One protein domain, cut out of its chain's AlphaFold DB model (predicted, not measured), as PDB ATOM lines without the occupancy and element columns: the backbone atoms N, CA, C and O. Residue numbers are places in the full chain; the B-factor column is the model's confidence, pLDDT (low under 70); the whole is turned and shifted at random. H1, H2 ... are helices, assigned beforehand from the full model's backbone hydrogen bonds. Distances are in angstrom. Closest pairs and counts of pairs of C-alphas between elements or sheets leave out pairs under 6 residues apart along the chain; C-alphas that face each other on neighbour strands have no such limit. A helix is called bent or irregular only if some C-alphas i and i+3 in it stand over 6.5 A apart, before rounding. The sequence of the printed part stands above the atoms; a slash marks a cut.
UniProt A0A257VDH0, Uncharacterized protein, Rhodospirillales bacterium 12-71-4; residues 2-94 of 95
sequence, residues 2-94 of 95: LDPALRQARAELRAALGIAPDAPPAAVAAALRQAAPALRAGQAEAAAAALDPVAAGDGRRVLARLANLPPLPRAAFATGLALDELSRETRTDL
ATOM      1  N   LEU A   2     345.876 189.653 246.669       75.06
ATOM      2  CA  LEU A   2     344.508 190.196 246.756       75.06
ATOM      3  C   LEU A   2     343.996 190.462 248.193       75.06
ATOM      4  O   LEU A   2     343.334 191.459 248.468       75.06
ATOM      5  N   ASP A   3     344.331 189.569 249.122       82.94
ATOM      6  CA  ASP A   3     343.827 189.541 250.501       82.94
ATOM      7  C   ASP A   3     344.042 190.849 251.315       82.94
ATOM      8  O   ASP A   3     343.070 191.387 251.858       82.94
ATOM      9  N   PRO A   4     345.243 191.465 251.370       88.31
ATOM     10  CA  PRO A   4     345.422 192.756 252.044       88.31
ATOM     11  C   PRO A   4     344.606 193.898 251.414       88.31
ATOM     12  O   PRO A   4     344.039 194.705 252.153       88.31
ATOM     13  N   ALA A   5     344.487 193.942 250.082       87.31
ATOM     14  CA  ALA A   5     343.692 194.960 249.392       87.31
ATOM     15  C   ALA A   5     342.195 194.817 249.716       87.31
ATOM     16  O   ALA A   5     341.540 195.802 250.057       87.31
ATOM     17  N   LEU A   6     341.667 193.586 249.720       88.62
ATOM     18  CA  LEU A   6     340.278 193.308 250.101       88.62
ATOM     19  C   LEU A   6     339.982 193.665 251.562       88.62
ATOM     20  O   LEU A   6     338.914 194.202 251.869       88.62
ATOM     21  N   ARG A   7     340.917 193.406 252.485       90.94
ATOM     22  CA  ARG A   7     340.752 193.821 253.887       90.94
ATOM     23  C   ARG A   7     340.647 195.335 254.021       90.94
ATOM     24  O   ARG A   7     339.776 195.812 254.749       90.94
ATOM     25  N   GLN A   8     341.497 196.076 253.315       92.25
ATOM     26  CA  GLN A   8     341.511 197.534 253.381       92.25
ATOM     27  C   GLN A   8     340.269 198.150 252.721       92.25
ATOM     28  O   GLN A   8     339.654 199.048 253.295       92.25
ATOM     29  N   ALA A   9     339.849 197.612 251.575       91.81
ATOM     30  CA  ALA A   9     338.591 197.952 250.914       91.81
ATOM     31  C   ALA A   9     337.378 197.747 251.830       91.81
ATOM     32  O   ALA A   9     336.524 198.622 251.954       91.81
ATOM     33  N   ARG A  10     337.319 196.608 252.529       92.06
ATOM     34  CA  ARG A  10     336.238 196.309 253.476       92.06
ATOM     35  C   ARG A  10     336.218 197.275 254.657       92.06
ATOM     36  O   ARG A  10     335.137 197.663 255.095       92.06
ATOM     37  N   ALA A  11     337.383 197.654 255.179       93.44
ATOM     38  CA  ALA A  11     337.477 198.640 256.253       93.44
ATOM     39  C   ALA A  11     336.981 200.022 255.796       93.44
ATOM     40  O   ALA A  11     336.179 200.641 256.492       93.44
ATOM     41  N   GLU A  12     337.391 200.467 254.603       95.38
ATOM     42  CA  GLU A  12     336.924 201.719 253.995       95.38
ATOM     43  C   GLU A  12     335.406 201.721 253.784       95.38
ATOM     44  O   GLU A  12     334.733 202.657 254.209       95.38
ATOM     45  N   LEU A  13     334.852 200.647 253.215       93.31
ATOM     46  CA  LEU A  13     333.410 200.511 253.010       93.31
ATOM     47  C   LEU A  13     332.640 200.573 254.335       93.31
ATOM     48  O   LEU A  13     331.639 201.277 254.439       93.31
ATOM     49  N   ARG A  14     333.099 199.858 255.368       94.94
ATOM     50  CA  ARG A  14     332.431 199.866 256.679       94.94
ATOM     51  C   ARG A  14     332.448 201.244 257.319       94.94
ATOM     52  O   ARG A  14     331.408 201.688 257.798       94.94
ATOM     53  N   ALA A  15     333.585 201.934 257.263       94.62
ATOM     54  CA  ALA A  15     333.695 203.304 257.745       94.62
ATOM     55  C   ALA A  15     332.754 204.244 256.976       94.62
ATOM     56  O   ALA A  15     332.016 205.015 257.590       94.62
ATOM     57  N   ALA A  16     332.716 204.128 255.645       94.12
ATOM     58  CA  ALA A  16     331.855 204.937 254.793       94.12
ATOM     59  C   ALA A  16     330.365 204.684 255.036       94.12
ATOM     60  O   ALA A  16     329.578 205.614 254.942       94.12
ATOM     61  N   LEU A  17     329.961 203.458 255.375       94.12
ATOM     62  CA  LEU A  17     328.565 203.129 255.671       94.12
ATOM     63  C   LEU A  17     328.188 203.385 257.140       94.12
ATOM     64  O   LEU A  17     327.013 203.564 257.458       94.12
ATOM     65  N   GLY A  18     329.164 203.478 258.044       95.56
ATOM     66  CA  GLY A  18     328.928 203.518 259.490       95.56
ATOM     67  C   GLY A  18     328.551 202.154 260.067       95.56
ATOM     68  O   GLY A  18     327.754 202.079 260.997       95.56
ATOM     69  N   ILE A  19     329.105 201.087 259.495       96.69
ATOM     70  CA  ILE A  19     329.031 199.723 260.025       96.69
ATOM     71  C   ILE A  19     330.125 199.568 261.084       96.69
ATOM     72  O   ILE A  19     331.243 200.054 260.888       96.69
ATOM     73  N   ALA A  20     329.826 198.876 262.183       95.19
ATOM     74  CA  ALA A  20     330.805 198.627 263.235       95.19
ATOM     75  C   ALA A  20     332.048 197.896 262.668       95.19
ATOM     76  O   ALA A  20     331.915 196.947 261.882       95.19
ATOM     77  N   PRO A  21     333.273 198.346 263.000       92.75
ATOM     78  CA  PRO A  21     334.498 197.853 262.366       92.75
ATOM     79  C   PRO A  21     334.746 196.361 262.642       92.75
ATOM     80  O   PRO A  21     335.239 195.633 261.772       92.75
ATOM     81  N   ASP A  22     334.343 195.917 263.825       92.88
ATOM     82  CA  ASP A  22     334.425 194.571 264.383       92.88
ATOM     83  C   ASP A  22     333.176 193.715 264.113       92.88
ATOM     84  O   ASP A  22     333.168 192.529 264.446       92.88
ATOM     85  N   ALA A  23     332.157 194.257 263.429       94.56
ATOM     86  CA  ALA A  23     330.967 193.497 263.063       94.56
ATOM     87  C   ALA A  23     331.347 192.202 262.308       94.56
ATOM     88  O   ALA A  23     332.062 192.262 261.282       94.56
ATOM     89  N   PRO A  24     330.844 191.029 262.753       94.44
ATOM     90  CA  PRO A  24     331.133 189.759 262.106       94.44
ATOM     91  C   PRO A  24     330.765 189.814 260.616       94.44
ATOM     92  O   PRO A  24     329.657 190.236 260.280       94.44
ATOM     93  N   PRO A  25     331.644 189.386 259.688       91.12
ATOM     94  CA  PRO A  25     331.364 189.467 258.252       91.12
ATOM     95  C   PRO A  25     330.054 188.778 257.851       91.12
ATOM     96  O   PRO A  25     329.287 189.326 257.062       91.12
ATOM     97  N   ALA A  26     329.774 187.614 258.446       93.44
ATOM     98  CA  ALA A  26     328.538 186.873 258.221       93.44
ATOM     99  C   ALA A  26     327.294 187.652 258.682       93.44
ATOM    100  O   ALA A  26     326.290 187.657 257.972       93.44
ATOM    101  N   ALA A  27     327.378 188.356 259.818       95.75
ATOM    102  CA  ALA A  27     326.292 189.186 260.335       95.75
ATOM    103  C   ALA A  27     326.023 190.389 259.422       95.75
ATOM    104  O   ALA A  27     324.875 190.641 259.071       95.75
ATOM    105  N   VAL A  28     327.074 191.071 258.949       95.31
ATOM    106  CA  VAL A  28     326.940 192.182 257.986       95.31
ATOM    107  C   VAL A  28     326.264 191.712 256.699       95.31
ATOM    108  O   VAL A  28     325.328 192.346 256.220       95.31
ATOM    109  N   ALA A  29     326.700 190.577 256.151       93.75
ATOM    110  CA  ALA A  29     326.103 190.029 254.939       93.75
ATOM    111  C   ALA A  29     324.638 189.607 255.153       93.75
ATOM    112  O   ALA A  29     323.807 189.807 254.268       93.75
ATOM    113  N   ALA A  30     324.309 189.036 256.316       96.75
ATOM    114  CA  ALA A  30     322.938 188.681 256.671       96.75
ATOM    115  C   ALA A  30     322.043 189.923 256.791       96.75
ATOM    116  O   ALA A  30     320.994 189.955 256.152       96.75
ATOM    117  N   ALA A  31     322.489 190.955 257.510       95.75
ATOM    118  CA  ALA A  31     321.774 192.220 257.674       95.75
ATOM    119  C   ALA A  31     321.490 192.899 256.323       95.75
ATOM    120  O   ALA A  31     320.354 193.271 256.033       95.75
ATOM    121  N   LEU A  32     322.489 192.972 255.434       94.19
ATOM    122  CA  LEU A  32     322.314 193.528 254.085       94.19
ATOM    123  C   LEU A  32     321.302 192.728 253.248       94.19
ATOM    124  O   LEU A  32     320.465 193.314 252.561       94.19
ATOM    125  N   ARG A  33     321.339 191.388 253.319       96.00
ATOM    126  CA  ARG A  33     320.359 190.531 252.629       96.00
ATOM    127  C   ARG A  33     318.949 190.689 253.194       96.00
ATOM    128  O   ARG A  33     317.997 190.649 252.421       96.00
ATOM    129  N   GLN A  34     318.815 190.874 254.505       95.81
ATOM    130  CA  GLN A  34     317.531 191.099 255.174       95.81
ATOM    131  C   GLN A  34     316.951 192.487 254.869       95.81
ATOM    132  O   GLN A  34     315.742 192.613 254.694       95.81
ATOM    133  N   ALA A  35     317.795 193.512 254.727       95.88
ATOM    134  CA  ALA A  35     317.365 194.863 254.365       95.88
ATOM    135  C   ALA A  35     316.901 194.975 252.899       95.88
ATOM    136  O   ALA A  35     315.999 195.751 252.584       95.88
ATOM    137  N   ALA A  36     317.490 194.190 251.988       94.19
ATOM    138  CA  ALA A  36     317.214 194.249 250.551       94.19
ATOM    139  C   ALA A  36     315.723 194.140 250.146       94.19
ATOM    140  O   ALA A  36     315.278 194.978 249.357       94.19
ATOM    141  N   PRO A  37     314.921 193.165 250.624       96.31
ATOM    142  CA  PRO A  37     313.499 193.092 250.273       96.31
ATOM    143  C   PRO A  37     312.707 194.303 250.780       96.31
ATOM    144  O   PRO A  37     311.890 194.840 250.033       96.31
ATOM    145  N   ALA A  38     312.990 194.781 251.996       95.12
ATOM    146  CA  ALA A  38     312.348 195.968 252.554       95.12
ATOM    147  C   ALA A  38     312.670 197.226 251.729       95.12
ATOM    148  O   ALA A  38     311.771 198.008 251.424       95.12
ATOM    149  N   LEU A  39     313.918 197.377 251.268       91.94
ATOM    150  CA  LEU A  39     314.308 198.461 250.359       91.94
ATOM    151  C   LEU A  39     313.548 198.412 249.031       91.94
ATOM    152  O   LEU A  39     313.052 199.439 248.575       91.94
ATOM    153  N   ARG A  40     313.410 197.225 248.427       93.00
ATOM    154  CA  ARG A  40     312.654 197.053 247.172       93.00
ATOM    155  C   ARG A  40     311.168 197.365 247.334       93.00
ATOM    156  O   ARG A  40     310.546 197.837 246.391       93.00
ATOM    157  N   ALA A  41     310.614 197.116 248.517       95.44
ATOM    158  CA  ALA A  41     309.228 197.420 248.854       95.44
ATOM    159  C   ALA A  41     309.004 198.878 249.311       95.44
ATOM    160  O   ALA A  41     307.886 199.227 249.682       95.44
ATOM    161  N   GLY A  42     310.044 199.725 249.336       93.62
ATOM    162  CA  GLY A  42     309.957 201.104 249.835       93.62
ATOM    163  C   GLY A  42     309.803 201.219 251.360       93.62
ATOM    164  O   GLY A  42     309.495 202.289 251.877       93.62
ATOM    165  N   GLN A  43     310.022 200.132 252.102       96.44
ATOM    166  CA  GLN A  43     309.856 200.057 253.554       96.44
ATOM    167  C   GLN A  43     311.153 200.460 254.271       96.44
ATOM    168  O   GLN A  43     311.872 199.623 254.819       96.44
ATOM    169  N   ALA A  44     311.461 201.759 254.263       94.12
ATOM    170  CA  ALA A  44     312.724 202.290 254.786       94.12
ATOM    171  C   ALA A  44     312.978 201.948 256.268       94.12
ATOM    172  O   ALA A  44     314.096 201.592 256.624       94.12
ATOM    173  N   GLU A  45     311.952 201.995 257.121       96.19
ATOM    174  CA  GLU A  45     312.087 201.661 258.551       96.19
ATOM    175  C   GLU A  45     312.413 200.175 258.767       96.19
ATOM    176  O   GLU A  45     313.291 199.841 259.556       96.19
ATOM    177  N   ALA A  46     311.770 199.274 258.017       95.75
ATOM    178  CA  ALA A  46     312.056 197.842 258.101       95.75
ATOM    179  C   ALA A  46     313.474 197.517 257.598       95.75
ATOM    180  O   ALA A  46     314.168 196.679 258.171       95.75
ATOM    181  N   ALA A  47     313.931 198.218 256.558       96.38
ATOM    182  CA  ALA A  47     315.302 198.103 256.077       96.38
ATOM    183  C   ALA A  47     316.324 198.639 257.095       96.38
ATOM    184  O   ALA A  47     317.391 198.046 257.247       96.38
ATOM    185  N   ALA A  48     316.007 199.729 257.799       96.50
ATOM    186  CA  ALA A  48     316.870 200.296 258.831       96.50
ATOM    187  C   ALA A  48     316.990 199.349 260.029       96.50
ATOM    188  O   ALA A  48     318.105 199.026 260.431       96.50
ATOM    189  N   ALA A  49     315.864 198.822 260.512       97.00
ATOM    190  CA  ALA A  49     315.828 197.868 261.618       97.00
ATOM    191  C   ALA A  49     316.651 196.598 261.327       97.00
ATOM    192  O   ALA A  49     317.322 196.067 262.210       97.00
ATOM    193  N   ALA A  50     316.663 196.128 260.075       97.06
ATOM    194  CA  ALA A  50     317.502 195.001 259.666       97.06
ATOM    195  C   ALA A  50     319.015 195.306 259.734       97.06
ATOM    196  O   ALA A  50     319.824 194.383 259.833       97.06
ATOM    197  N   LEU A  51     319.411 196.582 259.669       96.62
ATOM    198  CA  LEU A  51     320.808 197.030 259.688       96.62
ATOM    199  C   LEU A  51     321.302 197.443 261.080       96.62
ATOM    200  O   LEU A  51     322.517 197.457 261.286       96.62
ATOM    201  N   ASP A  52     320.406 197.727 262.026       96.19
ATOM    202  CA  ASP A  52     320.752 198.101 263.407       96.19
ATOM    203  C   ASP A  52     321.783 197.169 264.067       96.19
ATOM    204  O   ASP A  52     322.751 197.679 264.631       96.19
ATOM    205  N   PRO A  53     321.691 195.826 263.951       95.19
ATOM    206  CA  PRO A  53     322.624 194.929 264.638       95.19
ATOM    207  C   PRO A  53     324.089 195.068 264.205       95.19
ATOM    208  O   PRO A  53     324.982 194.563 264.882       95.19
ATOM    209  N   VAL A  54     324.347 195.687 263.050       96.56
ATOM    210  CA  VAL A  54     325.697 195.855 262.493       96.56
ATOM    211  C   VAL A  54     326.104 197.318 262.356       96.56
ATOM    212  O   VAL A  54     327.246 197.606 261.986       96.56
ATOM    213  N   ALA A  55     325.197 198.251 262.638       96.00
ATOM    214  CA  ALA A  55     325.480 199.673 262.607       96.00
ATOM    215  C   ALA A  55     326.348 200.073 263.809       96.00
ATOM    216  O   ALA A  55     326.154 199.611 264.930       96.00
ATOM    217  N   ALA A  56     327.276 201.010 263.608       92.62
ATOM    218  CA  ALA A  56     327.964 201.710 264.696       92.62
ATOM    219  C   ALA A  56     327.042 202.791 265.313       92.62
ATOM    220  O   ALA A  56     327.429 203.952 265.459       92.62
ATOM    221  N   GLY A  57     325.777 202.438 265.555       90.50
ATOM    222  CA  GLY A  57     324.693 203.347 265.909       90.50
ATOM    223  C   GLY A  57     323.371 202.892 265.297       90.50
ATOM    224  O   GLY A  57     322.894 201.808 265.591       90.50
ATOM    225  N   ASP A  58     322.795 203.740 264.451       92.75
ATOM    226  CA  ASP A  58     321.453 203.578 263.882       92.75
ATOM    227  C   ASP A  58     321.521 203.112 262.416       92.75
ATOM    228  O   ASP A  58     322.218 203.715 261.586       92.75
ATOM    229  N   GLY A  59     320.772 202.065 262.079       93.38
ATOM    230  CA  GLY A  59     320.624 201.505 260.741       93.38
ATOM    231  C   GLY A  59     320.058 202.497 259.722       93.38
ATOM    232  O   GLY A  59     320.421 202.436 258.543       93.38
ATOM    233  N   ARG A  60     319.283 203.505 260.145       94.94
ATOM    234  CA  ARG A  60     318.842 204.612 259.271       94.94
ATOM    235  C   ARG A  60     320.028 205.396 258.723       94.94
ATOM    236  O   ARG A  60     320.006 205.821 257.567       94.94
ATOM    237  N   ARG A  61     321.088 205.573 259.521       93.62
ATOM    238  CA  ARG A  61     322.318 206.237 259.059       93.62
ATOM    239  C   ARG A  61     323.045 205.384 258.029       93.62
ATOM    240  O   ARG A  61     323.575 205.936 257.071       93.62
ATOM    241  N   VAL A  62     323.040 204.062 258.196       95.06
ATOM    242  CA  VAL A  62     323.599 203.135 257.202       95.06
ATOM    243  C   VAL A  62     322.837 203.257 255.880       95.06
ATOM    244  O   VAL A  62     323.464 203.414 254.836       95.06
ATOM    245  N   LEU A  63     321.501 203.293 255.915       93.12
ATOM    246  CA  LEU A  63     320.678 203.506 254.720       93.12
ATOM    247  C   LEU A  63     320.926 204.854 254.042       93.12
ATOM    248  O   LEU A  63     321.099 204.906 252.826       93.12
ATOM    249  N   ALA A  64     320.976 205.941 254.813       92.56
ATOM    250  CA  ALA A  64     321.218 207.274 254.269       92.56
ATOM    251  C   ALA A  64     322.571 207.361 253.541       92.56
ATOM    252  O   ALA A  64     322.676 208.022 252.505       92.56
ATOM    253  N   ARG A  65     323.593 206.661 254.056       92.12
ATOM    254  CA  ARG A  65     324.915 206.575 253.424       92.12
ATOM    255  C   ARG A  65     324.952 205.612 252.243       92.12
ATOM    256  O   ARG A  65     325.623 205.916 251.268       92.12
ATOM    257  N   LEU A  66     324.203 204.509 252.278       88.50
ATOM    258  CA  LEU A  66     324.025 203.636 251.110       88.50
ATOM    259  C   LEU A  66     323.412 204.396 249.925       88.50
ATOM    260  O   LEU A  66     323.840 204.198 248.794       88.50
ATOM    261  N   ALA A  67     322.452 205.289 250.181       87.81
ATOM    262  CA  ALA A  67     321.844 206.126 249.146       87.81
ATOM    263  C   ALA A  67     322.785 207.225 248.613       87.81
ATOM    264  O   ALA A  67     322.587 207.707 247.503       87.81
ATOM    265  N   ASN A  68     323.806 207.614 249.387       89.38
ATOM    266  CA  ASN A  68     324.747 208.692 249.070       89.38
ATOM    267  C   ASN A  68     326.194 208.233 249.293       89.38
ATOM    268  O   ASN A  68     326.929 208.800 250.105       89.38
ATOM    269  N   LEU A  69     326.584 207.157 248.608       86.19
ATOM    270  CA  LEU A  69     327.896 206.542 248.776       86.19
ATOM    271  C   LEU A  69     329.008 207.493 248.289       86.19
ATOM    272  O   LEU A  69     329.006 207.871 247.114       86.19
ATOM    273  N   PRO A  70     329.969 207.880 249.153       88.00
ATOM    274  CA  PRO A  70     331.109 208.679 248.721       88.00
ATOM    275  C   PRO A  70     332.052 207.844 247.837       88.00
ATOM    276  O   PRO A  70     331.982 206.613 247.854       88.00
ATOM    277  N   PRO A  71     332.983 208.475 247.101       90.19
ATOM    278  CA  PRO A  71     334.041 207.752 246.401       90.19
ATOM    279  C   PRO A  71     334.846 206.851 247.353       90.19
ATOM    280  O   PRO A  71     335.337 207.313 248.384       90.19
ATOM    281  N   LEU A  72     335.003 205.573 246.989       92.75
ATOM    282  CA  LEU A  72     335.723 204.556 247.769       92.75
ATOM    283  C   LEU A  72     336.942 204.039 246.977       92.75
ATOM    284  O   LEU A  72     336.840 203.023 246.281       92.75
ATOM    285  N   PRO A  73     338.089 204.742 247.008       90.44
ATOM    286  CA  PRO A  73     339.222 204.440 246.133       90.44
ATOM    287  C   PRO A  73     339.861 203.076 246.419       90.44
ATOM    288  O   PRO A  73     340.293 202.397 245.487       90.44
ATOM    289  N   ARG A  74     339.905 202.633 247.681       91.25
ATOM    290  CA  ARG A  74     340.476 201.325 248.033       91.25
ATOM    291  C   ARG A  74     339.529 200.202 247.650       91.25
ATOM    292  O   ARG A  74     339.993 199.162 247.190       91.25
ATOM    293  N   ALA A  75     338.223 200.419 247.805       89.75
ATOM    294  CA  ALA A  75     337.222 199.484 247.305       89.75
ATOM    295  C   ALA A  75     337.311 199.331 245.782       89.75
ATOM    296  O   ALA A  75     337.442 198.210 245.301       89.75
ATOM    297  N   ALA A  76     337.356 200.442 245.042       87.69
ATOM    298  CA  ALA A  76     337.506 200.429 243.589       87.69
ATOM    299  C   ALA A  76     338.783 199.692 243.146       87.69
ATOM    300  O   ALA A  76     338.726 198.827 242.272       87.69
ATOM    301  N   PHE A  77     339.919 199.974 243.791       90.44
ATOM    302  CA  PHE A  77     341.186 199.298 243.512       90.44
ATOM    303  C   PHE A  77     341.107 197.785 243.751       90.44
ATOM    304  O   PHE A  77     341.489 196.996 242.887       90.44
ATOM    305  N   ALA A  78     340.580 197.361 244.904       89.75
ATOM    306  CA  ALA A  78     340.491 195.945 245.238       89.75
ATOM    307  C   ALA A  78     339.518 195.182 244.321       89.75
ATOM    308  O   ALA A  78     339.799 194.043 243.956       89.75
ATOM    309  N   THR A  79     338.412 195.807 243.902       85.44
ATOM    310  CA  THR A  79     337.496 195.228 242.906       85.44
ATOM    311  C   THR A  79     338.158 195.107 241.533       85.44
ATOM    312  O   THR A  79     337.979 194.087 240.874       85.44
ATOM    313  N   GLY A  80     338.973 196.088 241.127       87.69
ATOM    314  CA  GLY A  80     339.762 196.008 239.894       87.69
ATOM    315  C   GLY A  80     340.747 194.837 239.900       87.69
ATOM    316  O   GLY A  80     340.801 194.079 238.936       87.69
ATOM    317  N   LEU A  81     341.459 194.629 241.013       88.31
ATOM    318  CA  LEU A  81     342.336 193.464 241.179       88.31
ATOM    319  C   LEU A  81     341.566 192.137 241.133       88.31
ATOM    320  O   LEU A  81     342.045 191.175 240.541       88.31
ATOM    321  N   ALA A  82     340.386 192.071 241.757       87.69
ATOM    322  CA  ALA A  82     339.567 190.860 241.752       87.69
ATOM    323  C   ALA A  82     339.051 190.524 240.343       87.69
ATOM    324  O   ALA A  82     339.044 189.361 239.955       87.69
ATOM    325  N   LEU A  83     338.664 191.538 239.565       88.12
ATOM    326  CA  LEU A  83     338.220 191.361 238.183       88.12
ATOM    327  C   LEU A  83     339.349 190.874 237.263       88.12
ATOM    328  O   LEU A  83     339.119 190.005 236.422       88.12
ATOM    329  N   ASP A  84     340.556 191.420 237.428       88.00
ATOM    330  CA  ASP A  84     341.748 190.978 236.695       88.00
ATOM    331  C   ASP A  84     342.066 189.504 236.992       88.00
ATOM    332  O   ASP A  84     342.336 188.729 236.075       88.00
ATOM    333  N   GLU A  85     341.942 189.088 238.255       86.94
ATOM    334  CA  GLU A  85     342.161 187.695 238.654       86.94
ATOM    335  C   GLU A  85     341.116 186.737 238.067       86.94
ATOM    336  O   GLU A  85     341.483 185.754 237.430       86.94
ATOM    337  N   LEU A  86     339.823 187.066 238.167       87.19
ATOM    338  CA  LEU A  86     338.750 186.262 237.559       87.19
ATOM    339  C   LEU A  86     338.920 186.126 236.036       87.19
ATOM    340  O   LEU A  86     338.640 185.080 235.447       87.19
ATOM    341  N   SER A  87     339.397 187.191 235.388       86.75
ATOM    342  CA  SER A  87     339.667 187.204 233.948       86.75
ATOM    343  C   SER A  87     340.885 186.356 233.571       86.75
ATOM    344  O   SER A  87     340.945 185.851 232.449       86.75
ATOM    345  N   ARG A  88     341.863 186.201 234.477       81.81
ATOM    346  CA  ARG A  88     342.972 185.252 234.307       81.81
ATOM    347  C   ARG A  88     342.468 183.815 234.378       81.81
ATOM    348  O   ARG A  88     342.717 183.073 233.437       81.81
ATOM    349  N   GLU A  89     341.719 183.466 235.423       79.12
ATOM    350  CA  GLU A  89     341.180 182.111 235.629       79.12
ATOM    351  C   GLU A  89     340.324 181.656 234.436       79.12
ATOM    352  O   GLU A  89     340.574 180.607 233.849       79.12
ATOM    353  N   THR A  90     339.412 182.517 233.972       77.56
ATOM    354  CA  THR A  90     338.538 182.218 232.819       77.56
ATOM    355  C   THR A  90     339.321 181.963 231.522       77.56
ATOM    356  O   THR A  90     338.851 181.245 230.645       77.56
ATOM    357  N   ARG A  91     340.506 182.571 231.360       72.12
ATOM    358  CA  ARG A  91     341.350 182.365 230.174       72.12
ATOM    359  C   ARG A  91     342.079 181.026 230.226       72.12
ATOM    360  O   ARG A  91     342.238 180.407 229.184       72.12
ATOM    361  N   THR A  92     342.518 180.604 231.408       70.25
ATOM    362  CA  THR A  92     343.244 179.342 231.601       70.25
ATOM    363  C   THR A  92     342.329 178.121 231.465       70.25
ATOM    364  O   THR A  92     342.792 177.080 231.025       70.25
ATOM    365  N   ASP A  93     341.031 178.257 231.750       61.78
ATOM    366  CA  ASP A  93     340.038 177.182 231.563       61.78
ATOM    367  C   ASP A  93     339.691 176.890 230.083       61.78
ATOM    368  O   ASP A  93     338.960 175.939 229.794       61.78
ATOM    369  N   LEU A  94     340.167 177.713 229.141       62.88
ATOM    370  CA  LEU A  94     339.890 177.594 227.701       62.88
ATOM    371  C   LEU A  94     341.079 177.057 226.878       62.88
ATOM    372  O   LEU A  94     340.939 176.927 225.658       62.88
TER     373      LEU A  94
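AT A GLANCE: This is residues 2 to 94 of the 95 residues of an uncharacterized protein of Rhodospirillales bacterium 12-71-4 (UniProt A0A257VDH0). Picture a head of three helices with a two-helix arm: H2 and H3 form a helical hairpin, H4 crosses H3, and H1 and H5 pair to make an arm that reaches away from this head. The end of H1 meets H4, while H5 packs on H1 with residues 74 to 82 and then runs on, so that residues 86 to 94 stick out and lengthen the whole. The printed part has 93 residues with five named helices, H1 to H5 in chain order, and no named strand; its class is all helix. It is loose, with a radius of gyration of the C-alphas of 15.3 A, and elongated, spanning 47 by 25 by 23 A.

IN THESE COORDINATES: Find C-alpha 2 at (344.508, 190.196, 246.756); from there H1, residues 2 to 17, runs 22.4 A to C-alpha 17 at (328.565, 203.129, 255.671). Next comes H2, residues 25 to 40, 23.0 A long; it is only just irregular, with C-alphas 34 and 37 standing 6.7 A apart. Read on to H3, residues 44 to 54, 16.4 A long and irregular, where C-alphas 50 and 53 are 7.1 A apart. H4 follows as residues 59 to 67. The longest helix, H5, residues 73 to 92, covers 29.3 A and ends at C-alpha 92, (343.244, 179.342, 231.601).

HOW THE PARTS SIT: Start with H1, which touches H5, closest at the C-alphas of Ala 9 and Ala 75, 4.2 A apart; they run opposite ways at a steep tilt of 39 degrees. With residues 16 to 17 alone H1 also touches H4, the C-alphas of Leu 17 and Val 62 being the closest at 5.2 A; the steep tilt of 69.5 degrees, opposite ways, is only just short of about perpendicular. Look next at the hairpin of H2 and H3, which touch at a shallow tilt of 2 degrees, opposite ways; their closest C-alphas, those of Ala 35 and Ala 47, are 4.2 A apart. H3 touches H4, closest at the C-alphas of Asp 52 and Gly 59, 4.3 A, and is only just about perpendicular to it at 71 degrees. H2 stays apart from H1, H4 and H5. In the backbones of H1, H4 and H5 every O i to N i+4 pair is within hydrogen-bond range; in H2 it is 10 of 12 and in H3 5 of 7.

THE WHOLE: The two C-alphas farthest apart are those of Gly 57 and Leu 94, at 48.5 A. Without residues 86 to 94, which stand free, the body spans 37 by 24 by 21 A. The printed part has no cut; the link from H1 to H2 is short, and the other three are tight. The mean pLDDT of the printed part is 90.9, and residues 93 to 94 are under 70.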